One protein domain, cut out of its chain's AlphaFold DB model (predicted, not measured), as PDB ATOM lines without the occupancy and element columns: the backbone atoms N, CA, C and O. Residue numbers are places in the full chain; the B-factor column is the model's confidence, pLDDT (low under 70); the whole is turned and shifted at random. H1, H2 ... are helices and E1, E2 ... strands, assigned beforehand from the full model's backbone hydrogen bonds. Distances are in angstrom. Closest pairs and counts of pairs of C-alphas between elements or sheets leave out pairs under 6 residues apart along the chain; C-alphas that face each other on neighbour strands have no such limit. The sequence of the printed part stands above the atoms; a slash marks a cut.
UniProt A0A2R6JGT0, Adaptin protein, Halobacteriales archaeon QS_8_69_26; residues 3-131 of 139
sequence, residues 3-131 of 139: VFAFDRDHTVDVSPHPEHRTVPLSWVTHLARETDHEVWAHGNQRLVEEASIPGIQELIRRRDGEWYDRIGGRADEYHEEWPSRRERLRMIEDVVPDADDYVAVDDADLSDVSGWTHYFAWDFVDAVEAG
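This is residues 3 to 131 of the 139 residues of the protein "Adaptin protein" of Halobacteriales archaeon QS_8_69_26 (UniProt A0A2R6JGT0). A small sheet of four short parallel strands stands in the middle, with H1 and H6 over one face and H5 over the other, and H2 packed near the E2 edge. H3 and H4, with the long loop of residues 72 to 84, reach away from this core and make one far end of the longest axis, while H6 lies at the other. The printed part has 129 residues, with six named helices and four named strands in the order E1 H1 E2 H2 H3 H4 H5 E3 E4 H6; the sheet runs E2 E1 E3 E4. The class is mixed, helices and strands, with 64 of the 129 residues, under half, in named elements. The whole is compact, with a radius of gyration of the C-alphas of 14.2 A and spans of 44 by 31 by 30 A.

Find C-alpha 3 at (153.812, 190.130, 141.598); from there E1 runs through residues 3 to 6, 10.1 A long. After residues 7 to 24, which hold no named element, look for H1 at residues 25 to 34, 13.6 A long. E2 follows at residues 38 to 41, 10.6 A long, then H2 at residues 46 to 51, H3 at residues 56 to 62 and H4 at residues 67 to 71, these three 8.7 A, 9.9 A and 5.9 A long. H5 is the longest helix, residues 85 to 95, 15.5 A from C-alpha 85 at (157.151, 197.588, 128.639) to C-alpha 95. E3 spans residues 101 to 105, 13.2 A, and E4 residues 117 to 119, 6.8 A. H6, residues 121 to 129, 12.3 A long, ends at C-alpha 129 at (171.390, 188.331, 149.105).

Begin at the sheet, where E1 and E3 are inner strands and E2 and E4 edge strands. E2 and E1 are parallel at 20 degrees, with N 4 and O 38 2.8 A apart, within hydrogen-bond range. E1 and E3 are parallel at 7 degrees, with N 5 and O 103 at 2.8 A. E3 and E4 are parallel at 23 degrees, with N 119 and O 104 at 2.8 A. E1, H1 and E2 form a strand-helix-strand unit, two parallel neighbour strands with a helix between them, and its crossover is right-handed. H1 is on the sheet over E2, at a height of 9.7 A, and runs along the strands; its closest C-alphas to E2 are those of Ala 32 and Val 39, 5.3 A apart. On the same face, H6 stands up from the sheet over E4, its line rising 63 degrees. On the opposite face, H5 lies over E1 and only just over E3, with 3 of its C-alphas falling on E3, at a height of 9.5 A. H2 is on the sheet too, and touches H1 at a steep tilt of 60 degrees, the same way, closest at the C-alphas of Thr 29 and Ala 51, 5.3 A. H3 only grazes the sheet, with its residues 56 to 59. H3 touches H5 at a shallow tilt of 26 degrees, the same way, closest at the C-alphas of Arg 62 and Val 95, 6.5 A. H4, not on the sheet, only just touches H3, and only at the corner, with 3 pairs of C-alphas within 8 A, the closest being those of Ile 60 and Trp 67, 6.0 A. In H1, H2, H3, H4, H5 and H6 every O i to N i+4 pair is within hydrogen-bond range.

The two C-alphas farthest apart are those of Asp 69 and Ala 130, 45.1 A. The printed part, residues 3 to 131, has no cut. Look for the long links from E1 to H1, H4 to H5 and E3 to E4; the other links are tight. The mean pLDDT of the printed part is 89.9, and residues 64 to 81, of which 67 to 71 belong to H4, are under 70.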
ATOM      1  N   VAL A   3     153.746 190.381 143.040       98.44
ATOM      2  CA  VAL A   3     153.812 190.130 141.598       98.44
ATOM      3  C   VAL A   3     155.191 190.530 141.083       98.44
ATOM      4  O   VAL A   3     155.611 191.675 141.247       98.44
ATOM      5  N   PHE A   4     155.882 189.603 140.425       98.62
ATOM      6  CA  PHE A   4     157.162 189.854 139.770       98.62
ATOM      7  C   PHE A   4     157.005 189.883 138.252       98.62
ATOM      8  O   PHE A   4     156.422 188.977 137.658       98.62
ATOM      9  N   ALA A   5     157.583 190.888 137.606       98.56
ATOM     10  CA  ALA A   5     157.721 190.956 136.160       98.56
ATOM     11  C   ALA A   5     159.211 190.964 135.803       98.56
ATOM     12  O   ALA A   5     159.925 191.889 136.175       98.56
ATOM     13  N   PHE A   6     159.671 189.939 135.088       98.69
ATOM     14  CA  PHE A   6     161.057 189.820 134.634       98.69
ATOM     15  C   PHE A   6     161.180 190.079 133.126       98.69
ATOM     16  O   PHE A   6     160.425 189.512 132.319       98.69
ATOM     17  N   ASP A   7     162.143 190.912 132.731       98.06
ATOM     18  CA  ASP A   7     162.756 190.785 131.411       98.06
ATOM     19  C   ASP A   7     163.696 189.571 131.403       98.06
ATOM     20  O   ASP A   7     164.059 189.009 132.435       98.06
ATOM     21  N   ARG A   8     164.069 189.130 130.209       97.31
ATOM     22  CA  ARG A   8     164.948 187.996 129.962       97.31
ATOM     23  C   ARG A   8     166.339 188.467 129.590       97.31
ATOM     24  O   ARG A   8     167.314 188.033 130.198       97.31
ATOM     25  N   ASP A   9     166.435 189.318 128.571       96.81
ATOM     26  CA  ASP A   9     167.723 189.728 128.024       96.81
ATOM     27  C   ASP A   9     168.447 190.658 128.993       96.81
ATOM     28  O   ASP A   9     167.844 191.528 129.612       96.81
ATOM     29  N   HIS A  10     169.733 190.377 129.209       97.50
ATOM     30  CA  HIS A  10     170.593 191.038 130.191       97.50
ATOM     31  C   HIS A  10     170.080 191.036 131.639       97.50
ATOM     32  O   HIS A  10     170.648 191.708 132.500       97.50
ATOM     33  N   THR A  11     169.047 190.247 131.923       98.25
ATOM     34  CA  THR A  11     168.337 190.268 133.200       98.25
ATOM     35  C   THR A  11     168.418 188.916 133.891       98.25
ATOM     36  O   THR A  11     168.771 188.858 135.068       98.25
ATOM     37  N   VAL A  12     168.167 187.830 133.155       98.44
ATOM     38  CA  VAL A  12     168.230 186.447 133.654       98.44
ATOM     39  C   VAL A  12     169.472 185.746 133.093       98.44
ATOM     40  O   VAL A  12     169.893 186.020 131.970       98.44
ATOM     41  N   ASP A  13     170.069 184.833 133.856       97.81
ATOM     42  CA  ASP A  13     171.349 184.167 133.549       97.81
ATOM     43  C   ASP A  13     171.390 183.340 132.246       97.81
ATOM     44  O   ASP A  13     172.466 183.095 131.699       97.81
ATOM     45  N   VAL A  14     170.238 182.973 131.682       96.94
ATOM     46  CA  VAL A  14     170.117 182.395 130.327       96.94
ATOM     47  C   VAL A  14     170.392 183.405 129.201       96.94
ATOM     48  O   VAL A  14     170.514 183.024 128.031       96.94
ATOM     49  N   SER A  15     170.486 184.694 129.536       95.88
ATOM     50  CA  SER A  15     170.864 185.813 128.665       95.88
ATOM     51  C   SER A  15     171.648 186.869 129.448       95.88
ATOM     52  O   SER A  15     171.163 187.981 129.668       95.88
ATOM     53  N   PRO A  16     172.848 186.538 129.936       96.44
ATOM     54  CA  PRO A  16     173.491 187.352 130.949       96.44
ATOM     55  C   PRO A  16     173.932 188.713 130.393       96.44
ATOM     56  O   PRO A  16     174.392 188.811 129.252       96.44
ATOM     57  N   HIS A  17     173.854 189.759 131.219       95.81
ATOM     58  CA  HIS A  17     174.530 191.023 130.935       95.81
ATOM     59  C   HIS A  17     176.053 190.782 130.905       95.81
ATOM     60  O   HIS A  17     176.568 190.069 131.770       95.81
ATOM     61  N   PRO A  18     176.811 191.369 129.961       95.75
ATOM     62  CA  PRO A  18     178.247 191.098 129.824       95.75
ATOM     63  C   PRO A  18     179.091 191.546 131.027       95.75
ATOM     64  O   PRO A  18     180.168 190.999 131.256       95.75
ATOM     65  N   GLU A  19     178.623 192.542 131.782       96.81
ATOM     66  CA  GLU A  19     179.404 193.202 132.843       96.81
ATOM     67  C   GLU A  19     178.738 193.173 134.227       96.81
ATOM     68  O   GLU A  19     179.333 193.614 135.210       96.81
ATOM     69  N   HIS A  20     177.510 192.660 134.328       96.88
ATOM     70  CA  HIS A  20     176.722 192.731 135.557       96.88
ATOM     71  C   HIS A  20     176.129 191.377 135.920       96.88
ATOM     72  O   HIS A  20     175.935 190.510 135.067       96.88
ATOM     73  N   ARG A  21     175.847 191.201 137.214       96.75
ATOM     74  CA  ARG A  21     175.136 190.017 137.693       96.75
ATOM     75  C   ARG A  21     173.721 189.994 137.133       96.75
ATOM     76  O   ARG A  21     173.101 191.037 136.943       96.75
ATOM     77  N   THR A  22     173.241 188.783 136.897       97.88
ATOM     78  CA  THR A  22     171.892 188.505 136.412       97.88
ATOM     79  C   THR A  22     171.178 187.583 137.380       97.88
ATOM     80  O   THR A  22     171.818 186.878 138.161       97.88
ATOM     81  N   VAL A  23     169.852 187.638 137.358       98.44
ATOM     82  CA  VAL A  23     168.995 186.807 138.195       98.44
ATOM     83  C   VAL A  23     169.135 185.355 137.736       98.44
ATOM     84  O   VAL A  23     168.956 185.083 136.546       98.44
ATOM     85  N   PRO A  24     169.437 184.406 138.635       98.38
ATOM     86  CA  PRO A  24     169.434 182.997 138.273       98.38
ATOM     87  C   PRO A  24     168.056 182.565 137.763       98.38
ATOM     88  O   PRO A  24     167.043 182.845 138.410       98.38
ATOM     89  N   LEU A  25     167.980 181.831 136.647       98.44
ATOM     90  CA  LEU A  25     166.702 181.288 136.169       98.44
ATOM     91  C   LEU A  25     166.019 180.436 137.251       98.44
ATOM     92  O   LEU A  25     164.794 180.451 137.372       98.44
ATOM     93  N   SER A  26     166.807 179.736 138.075       98.19
ATOM     94  CA  SER A  26     166.308 178.948 139.206       98.19
ATOM     95  C   SER A  26     165.479 179.785 140.182       98.19
ATOM     96  O   SER A  26     164.445 179.308 140.644       98.19
ATOM     97  N   TRP A  27     165.867 181.037 140.442       98.44
ATOM     98  CA  TRP A  27     165.124 181.952 141.311       98.44
ATOM     99  C   TRP A  27     163.768 182.300 140.707       98.44
ATOM    100  O   TRP A  27     162.749 182.175 141.381       98.44
ATOM    101  N   VAL A  28     163.742 182.645 139.415       98.44
ATOM    102  CA  VAL A  28     162.497 182.942 138.685       98.44
ATOM    103  C   VAL A  28     161.556 181.736 138.724       98.44
ATOM    104  O   VAL A  28     160.377 181.875 139.040       98.44
ATOM    105  N   THR A  29     162.077 180.532 138.461       98.00
ATOM    106  CA  THR A  29     161.267 179.306 138.493       98.00
ATOM    107  C   THR A  29     160.787 178.938 139.891       98.00
ATOM    108  O   THR A  29     159.676 178.431 140.023       98.00
ATOM    109  N   HIS A  30     161.598 179.185 140.922       98.00
ATOM    110  CA  HIS A  30     161.231 178.915 142.305       98.00
ATOM    111  C   HIS A  30     160.097 179.840 142.744       98.00
ATOM    112  O   HIS A  30     159.066 179.353 143.197       98.00
ATOM    113  N   LEU A  31     160.233 181.150 142.501       97.94
ATOM    114  CA  LEU A  31     159.169 182.122 142.759       97.94
ATOM    115  C   LEU A  31     157.861 181.704 142.084       97.94
ATOM    116  O   LEU A  31     156.815 181.705 142.718       97.94
ATOM    117  N   ALA A  32     157.924 181.270 140.827       97.12
ATOM    118  CA  ALA A  32     156.731 180.931 140.060       97.12
ATOM    119  C   ALA A  32     156.025 179.630 140.479       97.12
ATOM    120  O   ALA A  32     154.872 179.426 140.103       97.12
ATOM    121  N   ARG A  33     156.718 178.699 141.146       96.00
ATOM    122  CA  ARG A  33     156.222 177.320 141.336       96.00
ATOM    123  C   ARG A  33     156.166 176.861 142.783       96.00
ATOM    124  O   ARG A  33     155.335 176.022 143.110       96.00
ATOM    125  N   GLU A  34     157.066 177.369 143.609       96.31
ATOM    126  CA  GLU A  34     157.271 176.916 144.985       96.31
ATOM    127  C   GLU A  34     156.827 177.975 146.007       96.31
ATOM    128  O   GLU A  34     156.920 177.755 147.212       96.31
ATOM    129  N   THR A  35     156.322 179.118 145.534       96.19
ATOM    130  CA  THR A  35     155.806 180.204 146.371       96.19
ATOM    131  C   THR A  35     154.425 180.647 145.890       96.19
ATOM    132  O   THR A  35     153.998 180.291 144.794       96.19
ATOM    133  N   ASP A  36     153.747 181.470 146.689       95.00
ATOM    134  CA  ASP A  36     152.446 182.048 146.334       95.00
ATOM    135  C   ASP A  36     152.563 183.300 145.434       95.00
ATOM    136  O   ASP A  36     151.577 184.006 145.238       95.00
ATOM    137  N   HIS A  37     153.756 183.630 144.928       97.38
ATOM    138  CA  HIS A  37     153.988 184.794 144.069       97.38
ATOM    139  C   HIS A  37     153.486 184.580 142.634       97.38
ATOM    140  O   HIS A  37     153.623 183.497 142.071       97.38
ATOM    141  N   GLU A  38     152.977 185.639 141.995       97.44
ATOM    142  CA  GLU A  38     152.716 185.618 140.548       97.44
ATOM    143  C   GLU A  38     153.965 186.115 139.816       97.44
ATOM    144  O   GLU A  38     154.531 187.149 140.173       97.44
ATOM    145  N   VAL A  39     154.392 185.409 138.771       98.44
ATOM    146  CA  VAL A  39     155.617 185.738 138.033       98.44
ATOM    147  C   VAL A  39     155.316 185.829 136.544       98.44
ATOM    148  O   VAL A  39     154.707 184.923 135.985       98.44
ATOM    149  N   TRP A  40     155.757 186.902 135.890       98.38
ATOM    150  CA  TRP A  40     155.465 187.197 134.487       98.38
ATOM    151  C   TRP A  40     156.729 187.460 133.673       98.38
ATOM    152  O   TRP A  40     157.620 188.196 134.096       98.38
ATOM    153  N   ALA A  41     156.761 186.946 132.444       97.38
ATOM    154  CA  ALA A  41     157.704 187.373 131.418       97.38
ATOM    155  C   ALA A  41     157.140 188.598 130.674       97.38
ATOM    156  O   ALA A  41     156.284 188.458 129.795       97.38
ATOM    157  N   HIS A  42     157.622 189.806 130.980       94.56
ATOM    158  CA  HIS A  42     157.109 191.036 130.346       94.56
ATOM    159  C   HIS A  42     158.008 191.592 129.228       94.56
ATOM    160  O   HIS A  42     157.571 192.447 128.452       94.56
ATOM    161  N   GLY A  43     159.242 191.103 129.114       92.69
ATOM    162  CA  GLY A  43     160.176 191.460 128.049       92.69
ATOM    163  C   GLY A  43     160.245 190.396 126.951       92.69
ATOM    164  O   GLY A  43     159.235 190.115 126.294       92.69
ATOM    165  N   ASN A  44     161.420 189.807 126.717       92.25
ATOM    166  CA  ASN A  44     161.576 188.756 125.702       92.25
ATOM    167  C   ASN A  44     160.869 187.444 126.111       92.25
ATOM    168  O   ASN A  44     161.156 186.827 127.136       92.25
ATOM    169  N   GLN A  45     159.938 187.005 125.259       92.31
ATOM    170  CA  GLN A  45     158.999 185.916 125.541       92.31
ATOM    171  C   GLN A  45     159.613 184.514 125.523       92.31
ATOM    172  O   GLN A  45     158.936 183.567 125.903       92.31
ATOM    173  N   ARG A  46     160.897 184.355 125.175       94.12
ATOM    174  CA  ARG A  46     161.599 183.075 125.380       94.12
ATOM    175  C   ARG A  46     161.609 182.646 126.851       94.12
ATOM    176  O   ARG A  46     161.591 181.448 127.121       94.12
ATOM    177  N   LEU A  47     161.532 183.602 127.785       96.12
ATOM    178  CA  LEU A  47     161.456 183.307 129.217       96.12
ATOM    179  C   LEU A  47     160.186 182.541 129.609       96.12
ATOM    180  O   LEU A  47     160.206 181.800 130.587       96.12
ATOM    181  N   VAL A  48     159.102 182.663 128.830       95.62
ATOM    182  CA  VAL A  48     157.877 181.868 129.025       95.62
ATOM    183  C   VAL A  48     158.203 180.383 128.961       95.62
ATOM    184  O   VAL A  48     157.795 179.627 129.834       95.62
ATOM    185  N   GLU A  49     158.973 179.957 127.962       95.06
ATOM    186  CA  GLU A  49     159.372 178.558 127.812       95.06
ATOM    187  C   GLU A  49     160.459 178.175 128.824       95.06
ATOM    188  O   GLU A  49     160.360 177.128 129.465       95.06
ATOM    189  N   GLU A  50     161.468 179.037 129.001       96.88
ATOM    190  CA  GLU A  50     162.623 178.786 129.875       96.88
ATOM    191  C   GLU A  50     162.209 178.646 131.356       96.88
ATOM    192  O   GLU A  50     162.718 177.761 132.045       96.88
ATOM    193  N   ALA A  51     161.258 179.460 131.836       97.06
ATOM    194  CA  ALA A  51     160.788 179.451 133.227       97.06
ATOM    195  C   ALA A  51     159.389 178.830 133.427       97.06
ATOM    196  O   ALA A  51     158.982 178.578 134.562       97.06
ATOM    197  N   SER A  52     158.650 178.544 132.347       96.31
ATOM    198  CA  SER A  52     157.235 178.121 132.390       96.31
ATOM    199  C   SER A  52     156.325 179.103 133.137       96.31
ATOM    200  O   SER A  52     155.505 178.693 133.957       96.31
ATOM    201  N   ILE A  53     156.489 180.393 132.849       97.25
ATOM    202  CA  ILE A  53     155.710 181.495 133.433       97.25
ATOM    203  C   ILE A  53     154.826 182.155 132.370       97.25
ATOM    204  O   ILE A  53     155.173 182.108 131.189       97.25
ATOM    205  N   PRO A  54     153.693 182.776 132.736       96.06
ATOM    206  CA  PRO A  54     152.868 183.497 131.779       96.06
ATOM    207  C   PRO A  54     153.612 184.688 131.154       96.06
ATOM    208  O   PRO A  54     154.493 185.307 131.754       96.06
ATOM    209  N   GLY A  55     153.239 185.006 129.916       92.81
ATOM    210  CA  GLY A  55     153.813 186.100 129.137       92.81
ATOM    211  C   GLY A  55     152.758 187.057 128.594       92.81
ATOM    212  O   GLY A  55     151.591 187.034 128.983       92.81
ATOM    213  N   ILE A  56     153.155 187.880 127.629       88.38
ATOM    214  CA  ILE A  56     152.338 188.950 127.046       88.38
ATOM    215  C   ILE A  56     151.064 188.410 126.393       88.38
ATOM    216  O   ILE A  56     150.011 189.029 126.503       88.38
ATOM    217  N   GLN A  57     151.118 187.241 125.755       84.50
ATOM    218  CA  GLN A  57     149.915 186.629 125.188       84.50
ATOM    219  C   GLN A  57     148.870 186.297 126.250       84.50
ATOM    220  O   GLN A  57     147.691 186.585 126.068       84.50
ATOM    221  N   GLU A  58     149.302 185.674 127.347       87.69
ATOM    222  CA  GLU A  58     148.420 185.310 128.450       87.69
ATOM    223  C   GLU A  58     147.857 186.571 129.102       87.69
ATOM    224  O   GLU A  58     146.665 186.649 129.383       87.69
ATOM    225  N   LEU A  59     148.689 187.605 129.227       88.38
ATOM    226  CA  LEU A  59     148.280 188.913 129.715       88.38
ATOM    227  C   LEU A  59     147.174 189.536 128.848       88.38
ATOM    228  O   LEU A  59     146.170 190.022 129.365       88.38
ATOM    229  N   ILE A  60     147.323 189.479 127.520       83.50
ATOM    230  CA  ILE A  60     146.307 189.946 126.566       83.50
ATOM    231  C   ILE A  60     145.018 189.127 126.683       83.50
ATOM    232  O   ILE A  60     143.936 189.711 126.655       83.50
ATOM    233  N   ARG A  61     145.120 187.796 126.812       80.69
ATOM    234  CA  ARG A  61     143.957 186.906 126.963       80.69
ATOM    235  C   ARG A  61     143.194 187.195 128.257       80.69
ATOM    236  O   ARG A  61     141.972 187.271 128.222       80.69
ATOM    237  N   ARG A  62     143.893 187.386 129.383       83.44
ATOM    238  CA  ARG A  62     143.264 187.612 130.697       83.44
ATOM    239  C   ARG A  62     142.604 188.983 130.843       83.44
ATOM    240  O   ARG A  62     141.649 189.103 131.599       83.44
ATOM    241  N   ARG A  63     143.085 190.006 130.131       75.69
ATOM    242  CA  ARG A  63     142.550 191.377 130.224       75.69
ATOM    243  C   ARG A  63     141.263 191.613 129.410       75.69
ATOM    244  O   ARG A  63     140.729 192.705 129.500       75.69
ATOM    245  N   ASP A  64     140.822 190.641 128.603       63.53
ATOM    246  CA  ASP A  64     139.612 190.591 127.750       63.53
ATOM    247  C   ASP A  64     138.953 191.949 127.366       63.53
ATOM    248  O   ASP A  64     138.318 192.606 128.191       63.53
ATOM    249  N   GLY A  65     139.035 192.362 126.087       57.00
ATOM    250  CA  GLY A  65     138.104 193.378 125.544       57.00
ATOM    251  C   GLY A  65     138.590 194.342 124.448       57.00
ATOM    252  O   GLY A  65     137.778 194.778 123.648       57.00
ATOM    253  N   GLU A  66     139.879 194.685 124.348       57.28
ATOM    254  CA  GLU A  66     140.366 195.554 123.243       57.28
ATOM    255  C   GLU A  66     141.612 195.012 122.546       57.28
ATOM    256  O   GLU A  66     141.751 195.120 121.326       57.28
ATOM    257  N   TRP A  67     142.531 194.411 123.302       56.94
ATOM    258  CA  TRP A  67     143.730 193.809 122.724       56.94
ATOM    259  C   TRP A  67     143.421 192.470 122.056       56.94
ATOM    260  O   TRP A  67     143.875 192.243 120.941       56.94
ATOM    261  N   TYR A  68     142.592 191.612 122.656       57.88
ATOM    262  CA  TYR A  68     142.183 190.364 122.005       57.88
ATOM    263  C   TYR A  68     141.437 190.620 120.681       57.88
ATOM    264  O   TYR A  68     141.723 189.967 119.682       57.88
ATOM    265  N   ASP A  69     140.594 191.651 120.608       59.38
ATOM    266  CA  ASP A  69     139.937 192.037 119.351       59.38
ATOM    267  C   ASP A  69     140.919 192.593 118.302       59.38
ATOM    268  O   ASP A  69     140.708 192.430 117.100       59.38
ATOM    269  N   ARG A  70     142.022 193.220 118.737       59.53
ATOM    270  CA  ARG A  70     143.046 193.796 117.848       59.53
ATOM    271  C   ARG A  70     144.057 192.764 117.338       59.53
ATOM    272  O   ARG A  70     144.504 192.869 116.200       59.53
ATOM    273  N   ILE A  71     144.424 191.781 118.163       60.03
ATOM    274  CA  ILE A  71     145.560 190.872 117.908       60.03
ATOM    275  C   ILE A  71     145.312 189.402 118.294       60.03
ATOM    276  O   ILE A  71     146.195 188.571 118.103       60.03
ATOM    277  N   GLY A  72     144.130 189.031 118.790       53.16
ATOM    278  CA  GLY A  72     143.845 187.737 119.436       53.16
ATOM    279  C   GLY A  72     144.040 186.486 118.575       53.16
ATOM    280  O   GLY A  72     144.286 185.415 119.118       53.16
ATOM    281  N   GLY A  73     144.010 186.614 117.244       52.09
ATOM    282  CA  GLY A  73     144.354 185.529 116.311       52.09
ATOM    283  C   GLY A  73     145.825 185.488 115.873       52.09
ATOM    284  O   GLY A  73     146.223 184.544 115.201       52.09
ATOM    285  N   ARG A  74     146.619 186.509 116.217       51.88
ATOM    286  CA  ARG A  74     148.045 186.648 115.871       51.88
ATOM    287  C   ARG A  74     148.960 186.757 117.093       51.88
ATOM    288  O   ARG A  74     150.138 187.051 116.952       51.88
ATOM    289  N   ALA A  75     148.428 186.545 118.296       50.38
ATOM    290  CA  ALA A  75     149.200 186.635 119.531       50.38
ATOM    291  C   ALA A  75     150.443 185.721 119.502       50.38
ATOM    292  O   ALA A  75     151.446 186.048 120.131       50.38
ATOM    293  N   ASP A  76     150.386 184.627 118.731       49.31
ATOM    294  CA  ASP A  76     151.458 183.650 118.468       49.31
ATOM    295  C   ASP A  76     152.622 184.166 117.604       49.31
ATOM    296  O   ASP A  76     153.625 183.470 117.462       49.31
ATOM    297  N   GLU A  77     152.555 185.407 117.111       53.16
ATOM    298  CA  GLU A  77     153.613 186.059 116.334       53.16
ATOM    299  C   GLU A  77     153.967 187.449 116.913       53.16
ATOM    300  O   GLU A  77     153.117 188.199 117.401       53.16
ATOM    301  N   TYR A  78     155.257 187.810 116.881       51.53
ATOM    302  CA  TYR A  78     155.719 189.142 117.292       51.53
ATOM    303  C   TYR A  78     155.147 190.218 116.361       51.53
ATOM    304  O   TYR A  78     155.276 190.117 115.139       51.53
ATOM    305  N   HIS A  79     154.581 191.287 116.931       58.09
ATOM    306  CA  HIS A  79     154.033 192.409 116.170       58.09
ATOM    307  C   HIS A  79     154.535 193.757 116.685       58.09
ATOM    308  O   HIS A  79     154.627 193.983 117.889       58.09
ATOM    309  N   GLU A  80     154.795 194.685 115.760       58.28
ATOM    310  CA  GLU A  80     155.194 196.073 116.058       58.28
ATOM    311  C   GLU A  80     154.173 196.810 116.941       58.28
ATOM    312  O   GLU A  80     154.517 197.761 117.634       58.28
ATOM    313  N   GLU A  81     152.926 196.342 116.944       67.38
ATOM    314  CA  GLU A  81     151.820 196.898 117.719       67.38
ATOM    315  C   GLU A  81     151.757 196.372 119.163       67.38
ATOM    316  O   GLU A  81     150.786 196.653 119.860       67.38
ATOM    317  N   TRP A  82     152.734 195.586 119.632       75.69
ATOM    318  CA  TRP A  82     152.723 195.084 121.009       75.69
ATOM    319  C   TRP A  82     152.766 196.232 122.027       75.69
ATOM    320  O   TRP A  82     153.475 197.217 121.807       75.69
ATOM    321  N   PRO A  83     152.074 196.094 123.178       85.44
ATOM    322  CA  PRO A  83     152.144 197.092 124.238       85.44
ATOM    323  C   PRO A  83     153.604 197.325 124.634       85.44
ATOM    324  O   PRO A  83     154.414 196.394 124.631       85.44
ATOM    325  N   SER A  84     153.959 198.555 124.974       90.81
ATOM    326  CA  SER A  84     155.279 198.895 125.510       90.81
ATOM    327  C   SER A  84     155.532 198.205 126.857       90.81
ATOM    328  O   SER A  84     154.595 197.788 127.533       90.81
ATOM    329  N   ARG A  85     156.796 198.127 127.305       93.44
ATOM    330  CA  ARG A  85     157.151 197.588 128.639       93.44
ATOM    331  C   ARG A  85     156.302 198.198 129.762       93.44
ATOM    332  O   ARG A  85     155.758 197.473 130.584       93.44
ATOM    333  N   ARG A  86     156.121 199.522 129.734       95.50
ATOM    334  CA  ARG A  86     155.323 200.280 130.714       95.50
ATOM    335  C   ARG A  86     153.840 199.921 130.658       95.50
ATOM    336  O   ARG A  86     153.205 199.772 131.694       95.50
ATOM    337  N   GLU A  87     153.281 199.782 129.457       93.25
ATOM    338  CA  GLU A  87     151.891 199.345 129.290       93.25
ATOM    339  C   GLU A  87     151.694 197.909 129.767       93.25
ATOM    340  O   GLU A  87     150.688 197.636 130.409       93.25
ATOM    341  N   ARG A  88     152.662 197.014 129.538       94.06
ATOM    342  CA  ARG A  88     152.608 195.632 130.035       94.06
ATOM    343  C   ARG A  88     152.552 195.578 131.559       94.06
ATOM    344  O   ARG A  88     151.728 194.844 132.082       94.06
ATOM    345  N   LEU A  89     153.357 196.374 132.266       96.94
ATOM    346  CA  LEU A  89     153.301 196.435 133.733       96.94
ATOM    347  C   LEU A  89     151.922 196.889 134.235       96.94
ATOM    348  O   LEU A  89     151.318 196.223 135.069       96.94
ATOM    349  N   ARG A  90     151.359 197.952 133.646       94.81
ATOM    350  CA  ARG A  90     149.992 198.409 133.974       94.81
ATOM    351  C   ARG A  90     148.932 197.355 133.655       94.81
ATOM    352  O   ARG A  90     147.969 197.194 134.387       94.81
ATOM    353  N   MET A  91     149.107 196.616 132.563       92.69
ATOM    354  CA  MET A  91     148.214 195.513 132.217       92.69
ATOM    355  C   MET A  91     148.298 194.366 133.229       92.69
ATOM    356  O   MET A  91     147.281 193.723 133.469       92.69
ATOM    357  N   ILE A  92     149.478 194.082 133.794       95.75
ATOM    358  CA  ILE A  92     149.635 193.054 134.834       95.75
ATOM    359  C   ILE A  92     148.890 193.480 136.101       95.75
ATOM    360  O   ILE A  92     148.160 192.669 136.661       95.75
ATOM    361  N   GLU A  93     149.006 194.749 136.496       95.19
ATOM    362  CA  GLU A  93     148.243 195.330 137.610       95.19
ATOM    363  C   GLU A  93     146.725 195.206 137.386       95.19
ATOM    364  O   GLU A  93     146.009 194.778 138.282       95.19
ATOM    365  N   ASP A  94     146.225 195.458 136.171       93.00
ATOM    366  CA  ASP A  94     144.797 195.274 135.858       93.00
ATOM    367  C   ASP A  94     144.324 193.814 136.003       93.00
ATOM    368  O   ASP A  94     143.166 193.562 136.341       93.00
ATOM    369  N   VAL A  95     145.191 192.844 135.692       92.50
ATOM    370  CA  VAL A  95     144.868 191.407 135.730       92.50
ATOM    371  C   VAL A  95     145.022 190.821 137.134       92.50
ATOM    372  O   VAL A  95     144.328 189.860 137.469       92.50
ATOM    373  N   VAL A  96     145.908 191.388 137.953       94.19
ATOM    374  CA  VAL A  96     146.199 190.929 139.317       94.19
ATOM    375  C   VAL A  96     146.129 192.110 140.298       94.19
ATOM    376  O   VAL A  96     147.123 192.392 140.953       94.19
ATOM    377  N   PRO A  97     144.983 192.808 140.427       94.12
ATOM    378  CA  PRO A  97     144.910 194.107 141.110       94.12
ATOM    379  C   PRO A  97     145.117 194.043 142.628       94.12
ATOM    380  O   PRO A  97     145.481 195.044 143.241       94.12
ATOM    381  N   ASP A  98     144.891 192.877 143.237       93.75
ATOM    382  CA  ASP A  98     144.902 192.678 144.690       93.75
ATOM    383  C   ASP A  98     146.273 192.214 145.234       93.75
ATOM    384  O   ASP A  98     146.343 191.625 146.315       93.75
ATOM    385  N   ALA A  99     147.366 192.425 144.490       96.62
ATOM    386  CA  ALA A  99     148.712 192.122 144.977       96.62
ATOM    387  C   ALA A  99     149.158 193.103 146.075       96.62
ATOM    388  O   ALA A  99     148.822 194.287 146.040       96.62
ATOM    389  N   ASP A 100     149.960 192.617 147.026       96.50
ATOM    390  CA  ASP A 100     150.509 193.461 148.097       96.50
ATOM    391  C   ASP A 100     151.608 194.395 147.566       96.50
ATOM    392  O   ASP A 100     151.714 195.541 147.993       96.50
ATOM    393  N   ASP A 101     152.397 193.901 146.607       97.12
ATOM    394  CA  ASP A 101     153.529 194.599 146.006       97.12
ATOM    395  C   ASP A 101     153.705 194.191 144.537       97.12
ATOM    396  O   ASP A 101     153.437 193.045 144.156       97.12
ATOM    397  N   TYR A 102     154.253 195.106 143.733       98.25
ATOM    398  CA  TYR A 102     154.635 194.862 142.343       98.25
ATOM    399  C   TYR A 102     156.115 195.178 142.134       98.25
ATOM    400  O   TYR A 102     156.578 196.287 142.420       98.25
ATOM    401  N   VAL A 103     156.862 194.209 141.612       98.50
ATOM    402  CA  VAL A 103     158.304 194.311 141.384       98.50
ATOM    403  C   VAL A 103     158.616 194.035 139.919       98.50
ATOM    404  O   VAL A 103     158.283 192.977 139.392       98.50
ATOM    405  N   ALA A 104     159.288 194.977 139.260       98.62
ATOM    406  CA  ALA A 104     159.795 194.808 137.903       98.62
ATOM    407  C   ALA A 104     161.317 194.666 137.937       98.62
ATOM    408  O   ALA A 104     162.003 195.520 138.497       98.62
ATOM    409  N   VAL A 105     161.842 193.616 137.314       98.69
ATOM    410  CA  VAL A 105     163.277 193.399 137.139       98.69
ATOM    411  C   VAL A 105     163.573 193.415 135.643       98.69
ATOM    412  O   VAL A 105     163.220 192.477 134.931       98.69
ATOM    413  N   ASP A 106     164.158 194.508 135.160       98.38
ATOM    414  CA  ASP A 106     164.352 194.787 133.728       98.38
ATOM    415  C   ASP A 106     165.658 195.580 133.537       98.38
ATOM    416  O   ASP A 106     166.038 196.385 134.397       98.38
ATOM    417  N   ASP A 107     166.359 195.342 132.424       96.75
ATOM    418  CA  ASP A 107     167.586 196.057 132.057       96.75
ATOM    419  C   ASP A 107     167.308 197.482 131.543       96.75
ATOM    420  O   ASP A 107     168.189 198.344 131.559       96.75
ATOM    421  N   ALA A 108     166.069 197.761 131.140       96.00
ATOM    422  CA  ALA A 108     165.553 199.089 130.876       96.00
ATOM    423  C   ALA A 108     165.045 199.759 132.161       96.00
ATOM    424  O   ALA A 108     164.381 199.151 132.998       96.00
ATOM    425  N   ASP A 109     165.283 201.067 132.275       97.12
ATOM    426  CA  ASP A 109     164.739 201.868 133.372       97.12
ATOM    427  C   ASP A 109     163.207 201.987 133.262       97.12
ATOM    428  O   ASP A 109     162.663 202.534 132.287       97.12
ATOM    429  N   LEU A 110     162.530 201.446 134.279       97.50
ATOM    430  CA  LEU A 110     161.079 201.463 134.469       97.50
ATOM    431  C   LEU A 110     160.679 202.107 135.804       97.50
ATOM    432  O   LEU A 110     159.531 201.978 136.230       97.50
ATOM    433  N   SER A 111     161.597 202.828 136.453       97.31
ATOM    434  CA  SER A 111     161.347 203.517 137.728       97.31
ATOM    435  C   SER A 111     160.268 204.608 137.643       97.31
ATOM    436  O   SER A 111     159.743 205.051 138.662       97.31
ATOM    437  N   ASP A 112     159.894 205.029 136.430       97.62
ATOM    438  CA  ASP A 112     158.809 205.978 136.180       97.62
ATOM    439  C   ASP A 112     157.403 205.346 136.216       97.62
ATOM    440  O   ASP A 112     156.399 206.066 136.167       97.62
ATOM    441  N   VAL A 113     157.293 204.016 136.299       97.69
ATOM    442  CA  VAL A 113     156.003 203.318 136.370       97.69
ATOM    443  C   VAL A 113     155.484 203.330 137.809       97.69
ATOM    444  O   VAL A 113     155.921 202.566 138.662       97.69
ATOM    445  N   SER A 114     154.519 204.212 138.082       96.31
ATOM    446  CA  SER A 114     153.850 204.292 139.388       96.31
ATOM    447  C   SER A 114     153.240 202.946 139.799       96.31
ATOM    448  O   SER A 114     152.706 202.239 138.950       96.31
ATOM    449  N   GLY A 115     153.330 202.609 141.089       96.00
ATOM    450  CA  GLY A 115     152.849 201.337 141.646       96.00
ATOM    451  C   GLY A 115     153.874 200.200 141.601       96.00
ATOM    452  O   GLY A 115     153.724 199.234 142.340       96.00
ATOM    453  N   TRP A 116     154.947 200.339 140.813       98.31
ATOM    454  CA  TRP A 116     155.971 199.310 140.639       98.31
ATOM    455  C   TRP A 116     157.301 199.710 141.277       98.31
ATOM    456  O   TRP A 116     157.792 200.824 141.090       98.31
ATOM    457  N   THR A 117     157.924 198.770 141.985       98.25
ATOM    458  CA  THR A 117     159.327 198.883 142.393       98.25
ATOM    459  C   THR A 117     160.202 198.295 141.293       98.25
ATOM    460  O   THR A 117     160.143 197.097 141.023       98.25
ATOM    461  N   HIS A 118     161.008 199.134 140.640       98.38
ATOM    462  CA  HIS A 118     161.962 198.690 139.621       98.38
ATOM    463  C   HIS A 118     163.313 198.322 140.240       98.38
ATOM    464  O   HIS A 118     163.823 199.031 141.109       98.38
ATOM    465  N   TYR A 119     163.898 197.240 139.737       98.50
ATOM    466  CA  TYR A 119     165.291 196.875 139.938       98.50
ATOM    467  C   TYR A 119     165.956 196.574 138.596       98.50
ATOM    468  O   TYR A 119     165.393 195.876 137.753       98.50
ATOM    469  N   PHE A 120     167.211 196.987 138.445       98.44
ATOM    470  CA  PHE A 120     168.103 196.270 137.543       98.44
ATOM    471  C   PHE A 120     168.456 194.905 138.147       98.44
ATOM    472  O   PHE A 120     168.438 194.729 139.368       98.44
ATOM    473  N   ALA A 121     168.822 193.932 137.310       97.94
ATOM    474  CA  ALA A 121     169.078 192.565 137.766       97.94
ATOM    475  C   ALA A 121     170.124 192.474 138.893       97.94
ATOM    476  O   ALA A 121     169.918 191.757 139.869       97.94
ATOM    477  N   TRP A 122     171.221 193.231 138.801       97.88
ATOM    478  CA  TRP A 122     172.260 193.234 139.837       97.88
ATOM    479  C   TRP A 122     171.771 193.842 141.154       97.88
ATOM    480  O   TRP A 122     172.082 193.293 142.206       97.88
ATOM    481  N   ASP A 123     170.970 194.909 141.104       98.19
ATOM    482  CA  ASP A 123     170.403 195.539 142.298       98.19
ATOM    483  C   ASP A 123     169.388 194.617 142.984       98.19
ATOM    484  O   ASP A 123     169.330 194.579 144.215       98.19
ATOM    485  N   PHE A 124     168.625 193.847 142.199       98.19
ATOM    486  CA  PHE A 124     167.710 192.826 142.708       98.19
ATOM    487  C   PHE A 124     168.465 191.696 143.414       98.19
ATOM    488  O   PHE A 124     168.165 191.386 144.566       98.19
ATOM    489  N   VAL A 125     169.486 191.126 142.764       97.62
ATOM    490  CA  VAL A 125     170.340 190.078 143.351       97.62
ATOM    491  C   VAL A 125     170.984 190.576 144.646       97.62
ATOM    492  O   VAL A 125     170.886 189.915 145.677       97.62
ATOM    493  N   ASP A 126     171.554 191.784 144.627       96.81
ATOM    494  CA  ASP A 126     172.116 192.433 145.813       96.81
ATOM    495  C   ASP A 126     171.094 192.634 146.936       96.81
ATOM    496  O   ASP A 126     171.438 192.587 148.121       96.81
ATOM    497  N   ALA A 127     169.844 192.937 146.592       96.31
ATOM    498  CA  ALA A 127     168.783 193.144 147.565       96.31
ATOM    499  C   ALA A 127     168.343 191.830 148.220       96.31
ATOM    500  O   ALA A 127     168.194 191.800 149.444       96.31
ATOM    501  N   VAL A 128     168.207 190.757 147.444       95.94
ATOM    502  CA  VAL A 128     167.875 189.424 147.959       95.94
ATOM    503  C   VAL A 128     169.001 188.878 148.835       95.94
ATOM    504  O   VAL A 128     168.761 188.526 149.985       95.94
ATOM    505  N   GLU A 129     170.246 188.870 148.350       94.69
ATOM    506  CA  GLU A 129     171.390 188.331 149.105       94.69
ATOM    507  C   GLU A 129     171.637 189.090 150.417       94.69
ATOM    508  O   GLU A 129     172.078 188.514 151.413       94.69
ATOM    509  N   ALA A 130     171.335 190.391 150.441       94.50
ATOM    510  CA  ALA A 130     171.420 191.209 151.647       94.50
ATOM    511  C   ALA A 130     170.219 191.041 152.600       94.50
ATOM    512  O   ALA A 130     170.192 191.705 153.639       94.50
ATOM    513  N   GLY A 131     169.215 190.230 152.250       92.75
ATOM    514  CA  GLY A 131     167.980 190.051 153.022       92.75
ATOM    515  C   GLY A 131     167.090 191.296 153.061       92.75
ATOM    516  O   GLY A 131     166.314 191.473 153.997       92.75
TER     517      GLY A 131